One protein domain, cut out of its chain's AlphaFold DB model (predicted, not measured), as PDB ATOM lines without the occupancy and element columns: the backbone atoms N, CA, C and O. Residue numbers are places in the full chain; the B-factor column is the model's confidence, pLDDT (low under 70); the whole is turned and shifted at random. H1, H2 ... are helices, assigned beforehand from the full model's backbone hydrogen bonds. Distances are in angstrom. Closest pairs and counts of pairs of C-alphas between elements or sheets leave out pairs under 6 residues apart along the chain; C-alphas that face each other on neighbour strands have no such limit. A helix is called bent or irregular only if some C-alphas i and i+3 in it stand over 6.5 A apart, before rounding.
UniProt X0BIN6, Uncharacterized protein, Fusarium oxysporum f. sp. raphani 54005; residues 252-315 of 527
ATOM      1  N   PHE A 252      27.697   4.152 -18.793       97.62
ATOM      2  CA  PHE A 252      26.306   4.497 -18.473       97.62
ATOM      3  C   PHE A 252      25.468   3.259 -18.132       97.62
ATOM      4  O   PHE A 252      24.882   3.212 -17.054       97.62
ATOM      5  N   SER A 253      25.526   2.193 -18.943       96.69
ATOM      6  CA  SER A 253      24.888   0.902 -18.609       96.69
ATOM      7  C   SER A 253      25.494   0.204 -17.384       96.69
ATOM      8  O   SER A 253      24.881  -0.702 -16.835       96.69
ATOM      9  N   LYS A 254      26.698   0.608 -16.954       95.69
ATOM     10  CA  LYS A 254      27.330   0.168 -15.697       95.69
ATOM     11  C   LYS A 254      26.954   1.025 -14.485       95.69
ATOM     12  O   LYS A 254      27.200   0.588 -13.367       95.69
ATOM     13  N   LYS A 255      26.386   2.218 -14.696       95.69
ATOM     14  CA  LYS A 255      25.809   3.071 -13.647       95.69
ATOM     15  C   LYS A 255      24.333   2.731 -13.426       95.69
ATOM     16  O   LYS A 255      23.933   2.488 -12.297       95.69
ATOM     17  N   ASN A 256      23.540   2.721 -14.497       95.06
ATOM     18  CA  ASN A 256      22.121   2.377 -14.464       95.06
ATOM     19  C   ASN A 256      21.809   1.418 -15.619       95.06
ATOM     20  O   ASN A 256      21.854   1.800 -16.791       95.06
ATOM     21  N   LEU A 257      21.523   0.157 -15.290       94.06
ATOM     22  CA  LEU A 257      21.262  -0.865 -16.297       94.06
ATOM     23  C   LEU A 257      19.909  -0.653 -16.987       94.06
ATOM     24  O   LEU A 257      19.832  -0.852 -18.196       94.06
ATOM     25  N   ALA A 258      18.881  -0.221 -16.246       93.00
ATOM     26  CA  ALA A 258      17.506  -0.076 -16.726       93.00
ATOM     27  C   ALA A 258      17.348   1.099 -17.707       93.00
ATOM     28  O   ALA A 258      16.817   0.932 -18.803       93.00
ATOM     29  N   GLU A 259      17.881   2.268 -17.346       96.81
ATOM     30  CA  GLU A 259      17.856   3.493 -18.164       96.81
ATOM     31  C   GLU A 259      18.663   3.332 -19.464       96.81
ATOM     32  O   GLU A 259      18.242   3.772 -20.532       96.81
ATOM     33  N   TYR A 260      19.799   2.628 -19.403       96.25
ATOM     34  CA  TYR A 260      20.713   2.461 -20.535       96.25
ATOM     35  C   TYR A 260      20.748   1.024 -21.079       96.25
ATOM     36  O   TYR A 260      21.783   0.588 -21.599       96.25
ATOM     37  N   ARG A 261      19.611   0.301 -21.034       94.81
ATOM     38  CA  ARG A 261      19.450  -1.058 -21.603       94.81
ATOM     39  C   ARG A 261      19.960  -1.145 -23.042       94.81
ATOM     40  O   ARG A 261      20.691  -2.073 -23.388       94.81
ATOM     41  N   GLU A 262      19.695  -0.125 -23.861       96.12
ATOM     42  CA  GLU A 262      20.220  -0.021 -25.229       96.12
ATOM     43  C   GLU A 262      21.751  -0.026 -25.327       96.12
ATOM     44  O   GLU A 262      22.298  -0.543 -26.299       96.12
ATOM     45  N   CYS A 263      22.466   0.529 -24.348       96.88
ATOM     46  CA  CYS A 263      23.925   0.636 -24.395       96.88
ATOM     47  C   CYS A 263      24.629  -0.668 -23.996       96.88
ATOM     48  O   CYS A 263      25.811  -0.842 -24.296       96.88
ATOM     49  N   THR A 264      23.900  -1.623 -23.410       94.56
ATOM     50  CA  THR A 264      24.426  -2.959 -23.100       94.56
ATOM     51  C   THR A 264      24.858  -3.722 -24.355       94.56
ATOM     52  O   THR A 264      25.792  -4.518 -24.285       94.56
ATOM     53  N   LYS A 265      24.214  -3.512 -25.513       95.31
ATOM     54  CA  LYS A 265      24.465  -4.298 -26.740       95.31
ATOM     55  C   LYS A 265      25.860  -4.095 -27.341       95.31
ATOM     56  O   LYS A 265      26.274  -4.872 -28.197       95.31
ATOM     57  N   PHE A 266      26.592  -3.073 -26.902       96.19
ATOM     58  CA  PHE A 266      27.943  -2.791 -27.372       96.19
ATOM     59  C   PHE A 266      29.012  -3.474 -26.508       96.19
ATOM     60  O   PHE A 266      28.930  -3.503 -25.282       96.19
ATOM     61  N   ALA A 267      30.052  -3.988 -27.167       95.06
ATOM     62  CA  ALA A 267      31.172  -4.695 -26.553       95.06
ATOM     63  C   ALA A 267      32.493  -4.082 -27.049       95.06
ATOM     64  O   ALA A 267      32.855  -4.228 -28.220       95.06
ATOM     65  N   PHE A 268      33.208  -3.351 -26.188       96.38
ATOM     66  CA  PHE A 268      34.338  -2.516 -26.611       96.38
ATOM     67  C   PHE A 268      35.687  -3.206 -26.389       96.38
ATOM     68  O   PHE A 268      36.040  -3.557 -25.267       96.38
ATOM     69  N   LYS A 269      36.498  -3.355 -27.445       95.81
ATOM     70  CA  LYS A 269      37.828  -3.985 -27.329       95.81
ATOM     71  C   LYS A 269      38.896  -3.038 -26.763       95.81
ATOM     72  O   LYS A 269      39.946  -3.505 -26.320       95.81
ATOM     73  N   ARG A 270      38.677  -1.713 -26.802       96.62
ATOM     74  CA  ARG A 270      39.612  -0.688 -26.299       96.62
ATOM     75  C   ARG A 270      38.884   0.514 -25.667       96.62
ATOM     76  O   ARG A 270      37.828   0.904 -26.162       96.62
ATOM     77  N   PRO A 271      39.492   1.223 -24.691       97.38
ATOM     78  CA  PRO A 271      38.934   2.454 -24.101       97.38
ATOM     79  C   PRO A 271      38.682   3.591 -25.109       97.38
ATOM     80  O   PRO A 271      37.825   4.448 -24.897       97.38
ATOM     81  N   ARG A 272      39.392   3.593 -26.249       97.50
ATOM     82  CA  ARG A 272      39.111   4.500 -27.377       97.50
ATOM     83  C   ARG A 272      37.706   4.285 -27.943       97.50
ATOM     84  O   ARG A 272      37.036   5.259 -28.274       97.50
ATOM     85  N   ASP A 273      37.289   3.031 -28.053       97.69
ATOM     86  CA  ASP A 273      36.030   2.638 -28.678       97.69
ATOM     87  C   ASP A 273      34.864   3.030 -27.747       97.69
ATOM     88  O   ASP A 273      33.869   3.594 -28.202       97.69
ATOM     89  N   VAL A 274      35.068   2.891 -26.428       98.12
ATOM     90  CA  VAL A 274      34.196   3.441 -25.372       98.12
ATOM     91  C   VAL A 274      34.061   4.964 -25.512       98.12
ATOM     92  O   VAL A 274      32.949   5.472 -25.635       98.12
ATOM     93  N   LYS A 275      35.177   5.715 -25.591       97.94
ATOM     94  CA  LYS A 275      35.154   7.178 -25.832       97.94
ATOM     95  C   LYS A 275      34.439   7.556 -27.140       97.94
ATOM     96  O   LYS A 275      33.802   8.607 -27.204       97.94
ATOM     97  N   GLN A 276      34.504   6.716 -28.176       98.12
ATOM     98  CA  GLN A 276      33.799   6.934 -29.442       98.12
ATOM     99  C   GLN A 276      32.287   6.682 -29.335       98.12
ATOM    100  O   GLN A 276      31.516   7.433 -29.932       98.12
ATOM    101  N   HIS A 277      31.855   5.676 -28.568       98.19
ATOM    102  CA  HIS A 277      30.443   5.434 -28.255       98.19
ATOM    103  C   HIS A 277      29.855   6.547 -27.379       98.19
ATOM    104  O   HIS A 277      28.830   7.114 -27.748       98.19
ATOM    105  N   LEU A 278      30.550   6.961 -26.314       98.31
ATOM    106  CA  LEU A 278      30.157   8.104 -25.477       98.31
ATOM    107  C   LEU A 278      29.949   9.385 -26.306       98.31
ATOM    108  O   LEU A 278      29.007  10.133 -26.068       98.31
ATOM    109  N   LYS A 279      30.781   9.618 -27.334       97.75
ATOM    110  CA  LYS A 279      30.621  10.750 -28.267       97.75
ATOM    111  C   LYS A 279      29.462  10.588 -29.273       97.75
ATOM    112  O   LYS A 279      29.057  11.577 -29.877       97.75
ATOM    113  N   ARG A 280      28.953   9.375 -29.500       97.88
ATOM    114  CA  ARG A 280      27.877   9.093 -30.470       97.88
ATOM    115  C   ARG A 280      26.497   8.978 -29.831       97.88
ATOM    116  O   ARG A 280      25.539   9.436 -30.434       97.88
ATOM    117  N   THR A 281      26.420   8.366 -28.655       98.00
ATOM    118  CA  THR A 281      25.163   8.074 -27.956       98.00
ATOM    119  C   THR A 281      24.907   9.121 -26.871       98.00
ATOM    120  O   THR A 281      23.963   9.889 -26.981       98.00
ATOM    121  N   HIS A 282      25.829   9.262 -25.918       97.81
ATOM    122  CA  HIS A 282      25.641  10.072 -24.704       97.81
ATOM    123  C   HIS A 282      26.030  11.557 -24.844       97.81
ATOM    124  O   HIS A 282      26.047  12.303 -23.868       97.81
ATOM    125  N   TYR A 283      26.389  12.040 -26.038       95.88
ATOM    126  CA  TYR A 283      26.876  13.421 -26.203       95.88
ATOM    127  C   TYR A 283      25.889  14.530 -25.761       95.88
ATOM    128  O   TYR A 283      26.380  15.577 -25.326       95.88
ATOM    129  N   PRO A 284      24.549  14.359 -25.831       97.25
ATOM    130  CA  PRO A 284      23.601  15.318 -25.256       97.25
ATOM    131  C   PRO A 284      23.679  15.404 -23.723       97.25
ATOM    132  O   PRO A 284      23.690  16.506 -23.184       97.25
ATOM    133  N   GLU A 285      23.804  14.263 -23.039       97.31
ATOM    134  CA  GLU A 285      23.811  14.139 -21.568       97.31
ATOM    135  C   GLU A 285      25.069  14.743 -20.918       97.31
ATOM    136  O   GLU A 285      25.075  15.128 -19.748       97.31
ATOM    137  N   LEU A 286      26.176  14.822 -21.663       97.25
ATOM    138  CA  LEU A 286      27.467  15.244 -21.124       97.25
ATOM    139  C   LEU A 286      27.627  16.768 -21.100       97.25
ATOM    140  O   LEU A 286      27.563  17.440 -22.130       97.25
ATOM    141  N   ASN A 287      27.986  17.322 -19.941       97.69
ATOM    142  CA  ASN A 287      28.392  18.726 -19.847       97.69
ATOM    143  C   ASN A 287      29.726  18.992 -20.590       97.69
ATOM    144  O   ASN A 287      30.553  18.096 -20.801       97.69
ATOM    145  N   GLU A 288      29.968  20.248 -20.979       97.62
ATOM    146  CA  GLU A 288      31.144  20.627 -21.779       97.62
ATOM    147  C   GLU A 288      32.490  20.455 -21.051       97.62
ATOM    148  O   GLU A 288      33.514  20.232 -21.702       97.62
ATOM    149  N   ALA A 289      32.528  20.488 -19.715       97.94
ATOM    150  CA  ALA A 289      33.751  20.200 -18.964       97.94
ATOM    151  C   ALA A 289      34.103  18.702 -19.028       97.94
ATOM    152  O   ALA A 289      35.249  18.347 -19.316       97.94
ATOM    153  N   THR A 290      33.114  17.821 -18.858       97.75
ATOM    154  CA  THR A 290      33.255  16.365 -19.008       97.75
ATOM    155  C   THR A 290      33.622  15.988 -20.445       97.75
ATOM    156  O   THR A 290      34.580  15.241 -20.645       97.75
ATOM    157  N   LYS A 291      32.984  16.586 -21.462       98.06
ATOM    158  CA  LYS A 291      33.383  16.426 -22.878       98.06
ATOM    159  C   LYS A 291      34.851  16.803 -23.108       98.06
ATOM    160  O   LYS A 291      35.593  16.026 -23.711       98.06
ATOM    161  N   ARG A 292      35.307  17.951 -22.585       97.94
ATOM    162  CA  ARG A 292      36.718  18.384 -22.662       97.94
ATOM    163  C   ARG A 292      37.673  17.455 -21.902       97.94
ATOM    164  O   ARG A 292      38.799  17.273 -22.357       97.94
ATOM    165  N   ARG A 293      37.257  16.851 -20.778       97.62
ATOM    166  CA  ARG A 293      38.046  15.825 -20.062       97.62
ATOM    167  C   ARG A 293      38.158  14.536 -20.882       97.62
ATOM    168  O   ARG A 293      39.271  14.068 -21.092       97.62
ATOM    169  N   LEU A 294      37.054  14.011 -21.421       97.31
ATOM    170  CA  LEU A 294      37.047  12.788 -22.241       97.31
ATOM    171  C   LEU A 294      37.869  12.916 -23.532       97.31
ATOM    172  O   LEU A 294      38.490  11.941 -23.953       97.31
ATOM    173  N   GLN A 295      37.901  14.107 -24.141       97.06
ATOM    174  CA  GLN A 295      38.721  14.397 -25.325       97.06
ATOM    175  C   GLN A 295      40.234  14.350 -25.059       97.06
ATOM    176  O   GLN A 295      41.005  14.194 -26.008       97.06
ATOM    177  N   LYS A 296      40.685  14.454 -23.800       97.00
ATOM    178  CA  LYS A 296      42.100  14.246 -23.471       97.00
ATOM    179  C   LYS A 296      42.484  12.776 -23.718       97.00
ATOM    180  O   LYS A 296      41.663  11.877 -23.486       97.00
ATOM    181  N   PRO A 297      43.725  12.500 -24.160       95.56
ATOM    182  CA  PRO A 297      44.284  11.158 -24.076       95.56
ATOM    183  C   PRO A 297      44.176  10.656 -22.636       95.56
ATOM    184  O   PRO A 297      44.500  11.402 -21.713       95.56
ATOM    185  N   SER A 298      43.714   9.420 -22.463       93.31
ATOM    186  CA  SER A 298      43.744   8.758 -21.158       93.31
ATOM    187  C   SER A 298      45.182   8.548 -20.685       93.31
ATOM    188  O   SER A 298      46.116   8.510 -21.499       93.31
ATOM    189  N   VAL A 299      45.358   8.410 -19.374       93.12
ATOM    190  CA  VAL A 299      46.661   8.137 -18.756       93.12
ATOM    191  C   VAL A 299      47.206   6.792 -19.261       93.12
ATOM    192  O   VAL A 299      46.459   5.881 -19.620       93.12
ATOM    193  N   ARG A 300      48.537   6.653 -19.325       95.00
ATOM    194  CA  ARG A 300      49.166   5.357 -19.612       95.00
ATOM    195  C   ARG A 300      48.987   4.437 -18.399       95.00
ATOM    196  O   ARG A 300      49.659   4.636 -17.395       95.00
ATOM    197  N   GLY A 301      48.129   3.437 -18.539       95.44
ATOM    198  CA  GLY A 301      47.889   2.369 -17.566       95.44
ATOM    199  C   GLY A 301      47.345   1.130 -18.273       95.44
ATOM    200  O   GLY A 301      47.412   1.045 -19.507       95.44
ATOM    201  N   SER A 302      46.763   0.195 -17.524       96.19
ATOM    202  CA  SER A 302      45.987  -0.903 -18.114       96.19
ATOM    203  C   SER A 302      44.765  -0.357 -18.885       96.19
ATOM    204  O   SER A 302      44.458   0.840 -18.836       96.19
ATOM    205  N   ARG A 303      44.068  -1.185 -19.672       95.81
ATOM    206  CA  ARG A 303      42.837  -0.732 -20.367       95.81
ATOM    207  C   ARG A 303      41.706  -0.521 -19.359       95.81
ATOM    208  O   ARG A 303      40.799   0.268 -19.590       95.81
ATOM    209  N   GLU A 304      41.806  -1.254 -18.267       96.81
ATOM    210  CA  GLU A 304      40.915  -1.352 -17.136       96.81
ATOM    211  C   GLU A 304      41.029  -0.054 -16.319       96.81
ATOM    212  O   GLU A 304      40.029   0.643 -16.164       96.81
ATOM    213  N   ASP A 305      42.253   0.384 -15.983       97.31
ATOM    214  CA  ASP A 305      42.533   1.720 -15.420       97.31
ATOM    215  C   ASP A 305      42.013   2.846 -16.325       97.31
ATOM    216  O   ASP A 305      41.427   3.814 -15.853       97.31
ATOM    217  N   GLN A 306      42.211   2.730 -17.643       97.69
ATOM    218  CA  GLN A 306      41.757   3.736 -18.613       97.69
ATOM    219  C   GLN A 306      40.227   3.785 -18.750       97.69
ATOM    220  O   GLN A 306      39.676   4.851 -19.024       97.69
ATOM    221  N   TRP A 307      39.531   2.656 -18.578       97.81
ATOM    222  CA  TRP A 307      38.067   2.612 -18.496       97.81
ATOM    223  C   TRP A 307      37.579   3.236 -17.190       97.81
ATOM    224  O   TRP A 307      36.642   4.030 -17.189       97.81
ATOM    225  N   PHE A 308      38.260   2.935 -16.090       97.69
ATOM    226  CA  PHE A 308      37.974   3.501 -14.782       97.69
ATOM    227  C   PHE A 308      38.221   5.020 -14.731       97.69
ATOM    228  O   PHE A 308      37.372   5.750 -14.229       97.69
ATOM    229  N   GLU A 309      39.281   5.532 -15.366       97.69
ATOM    230  CA  GLU A 309      39.496   6.974 -15.578       97.69
ATOM    231  C   GLU A 309      38.318   7.610 -16.342       97.69
ATOM    232  O   GLU A 309      37.874   8.709 -16.015       97.69
ATOM    233  N   ILE A 310      37.780   6.919 -17.356       98.12
ATOM    234  CA  ILE A 310      36.589   7.367 -18.092       98.12
ATOM    235  C   ILE A 310      35.359   7.393 -17.176       98.12
ATOM    236  O   ILE A 310      34.613   8.370 -17.222       98.12
ATOM    237  N   PHE A 311      35.157   6.371 -16.339       98.06
ATOM    238  CA  PHE A 311      34.047   6.312 -15.384       98.06
ATOM    239  C   PHE A 311      34.097   7.482 -14.386       98.06
ATOM    240  O   PHE A 311      33.123   8.223 -14.266       98.06
ATOM    241  N   ASP A 312      35.251   7.745 -13.766       97.31
ATOM    242  CA  ASP A 312      35.430   8.844 -12.803       97.31
ATOM    243  C   ASP A 312      35.339  10.247 -13.457       97.31
ATOM    244  O   ASP A 312      35.056  11.254 -12.799       97.31
ATOM    245  N   ILE A 313      35.607  10.350 -14.767       97.56
ATOM    246  CA  ILE A 313      35.387  11.577 -15.551       97.56
ATOM    247  C   ILE A 313      33.889  11.827 -15.782       97.56
ATOM    248  O   ILE A 313      33.472  12.990 -15.811       97.56
ATOM    249  N   LEU A 314      33.105  10.764 -15.973       97.75
ATOM    250  CA  LEU A 314      31.663  10.815 -16.223       97.75
ATOM    251  C   LEU A 314      30.857  11.040 -14.941       97.75
ATOM    252  O   LEU A 314      29.954  11.874 -14.935       97.75
ATOM    253  N   PHE A 315      31.201  10.321 -13.871       97.38
ATOM    254  CA  PHE A 315      30.415  10.229 -12.640       97.38
ATOM    255  C   PHE A 315      31.263  10.604 -11.406       97.38
ATOM    256  O   PHE A 315      31.535   9.760 -10.548       97.38
TER     257      PHE A 315
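Overview. This is residues 252 to 315 of the 527 residues of an uncharacterized protein of Fusarium oxysporum f. sp. raphani 54005 (UniProt X0BIN6). Three helices, H3, H4 and H5, make the main body with their centres at the corners of a triangle, H4 and H5 nearly in line with each other as a hairpin in which H4 is shifted toward the last residues of H5, and H3 tilted to both, while two very short helices, H1 and H2, make a small separate pair at one end of the longest axis. The link from H2 crosses over to the first residue of H3, and the link between H4 and H5 loops round at the other end of that axis. The printed part has 64 residues with five named helices, in the order H1, H2, H3, H4, H5, and no named strand; the class is all helix. The whole is compact, with a radius of gyration of the C-alphas of 11.3 A, and spans 32 by 26 by 18 A.

Arrangement. H1, residues 252 to 255, touches H2, residues 261 to 265; their closest C-alphas, those of Ser 253 and Cys 263, are 5.9 A apart. H2 is apart from H3, residues 271 to 280, which follows it. H3 is close to but not clearly touching H4, residues 288 to 294; their closest C-alphas, those of Lys 275 and Leu 294, are 6.9 A apart, at a shallow tilt of 26 degrees, opposite ways. H4 and H5, residues 303 to 314, form a helical hairpin, opposite ways at a shallow tilt of 6 degrees. H5 touches H4 with residues 310 to 314 alone, and the closest C-alphas, those of Thr 290 and Ile 313, are 6.3 A apart. H3 and H5 touch, the same way, at a shallow tilt of 32 degrees, only just short of steep; their closest C-alphas, those of Pro 271 and Trp 307, are 5.7 A apart. H1 is apart from H3, H4 and H5, and H2 is apart from H4 and H5. In H3, H4 and H5 every O i to N i+4 pair is within hydrogen-bond range; in H2 it is 0 of 1, with 1 of 2 O i to N i+3 pairs within range, and H1 is too short for an O i to N i+4 pair.

Along the chain. H1 begins at C-alpha 252, (26.306, 4.497, -18.473), and measures 5.1 A from first to last C-alpha. H2 measures 7.9 A and is neither bent nor irregular, but only just: C-alphas 262 and 265 are 6.2 A apart. H3 measures 14.4 A and begins at C-alpha 271, (38.934, 2.454, -24.101). H4 measures 9.8 A. H5, the longest helix, measures 16.6 A and ends at C-alpha 314, (31.663, 10.815, -16.223).

Size, cuts and confidence. The two C-alphas farthest apart are those of Ala 258 and Arg 300, at 32.3 A. The first and last printed C-alphas, those of Phe 252 and Phe 315, are 9.2 A apart. The printed part has no cut. The links from H1 to H2 and from H2 to H3 are tight, those from H3 to H4 and from H4 to H5 are short, and no link is long. The mean pLDDT of the printed part is 96.8, and no printed residue is under 70.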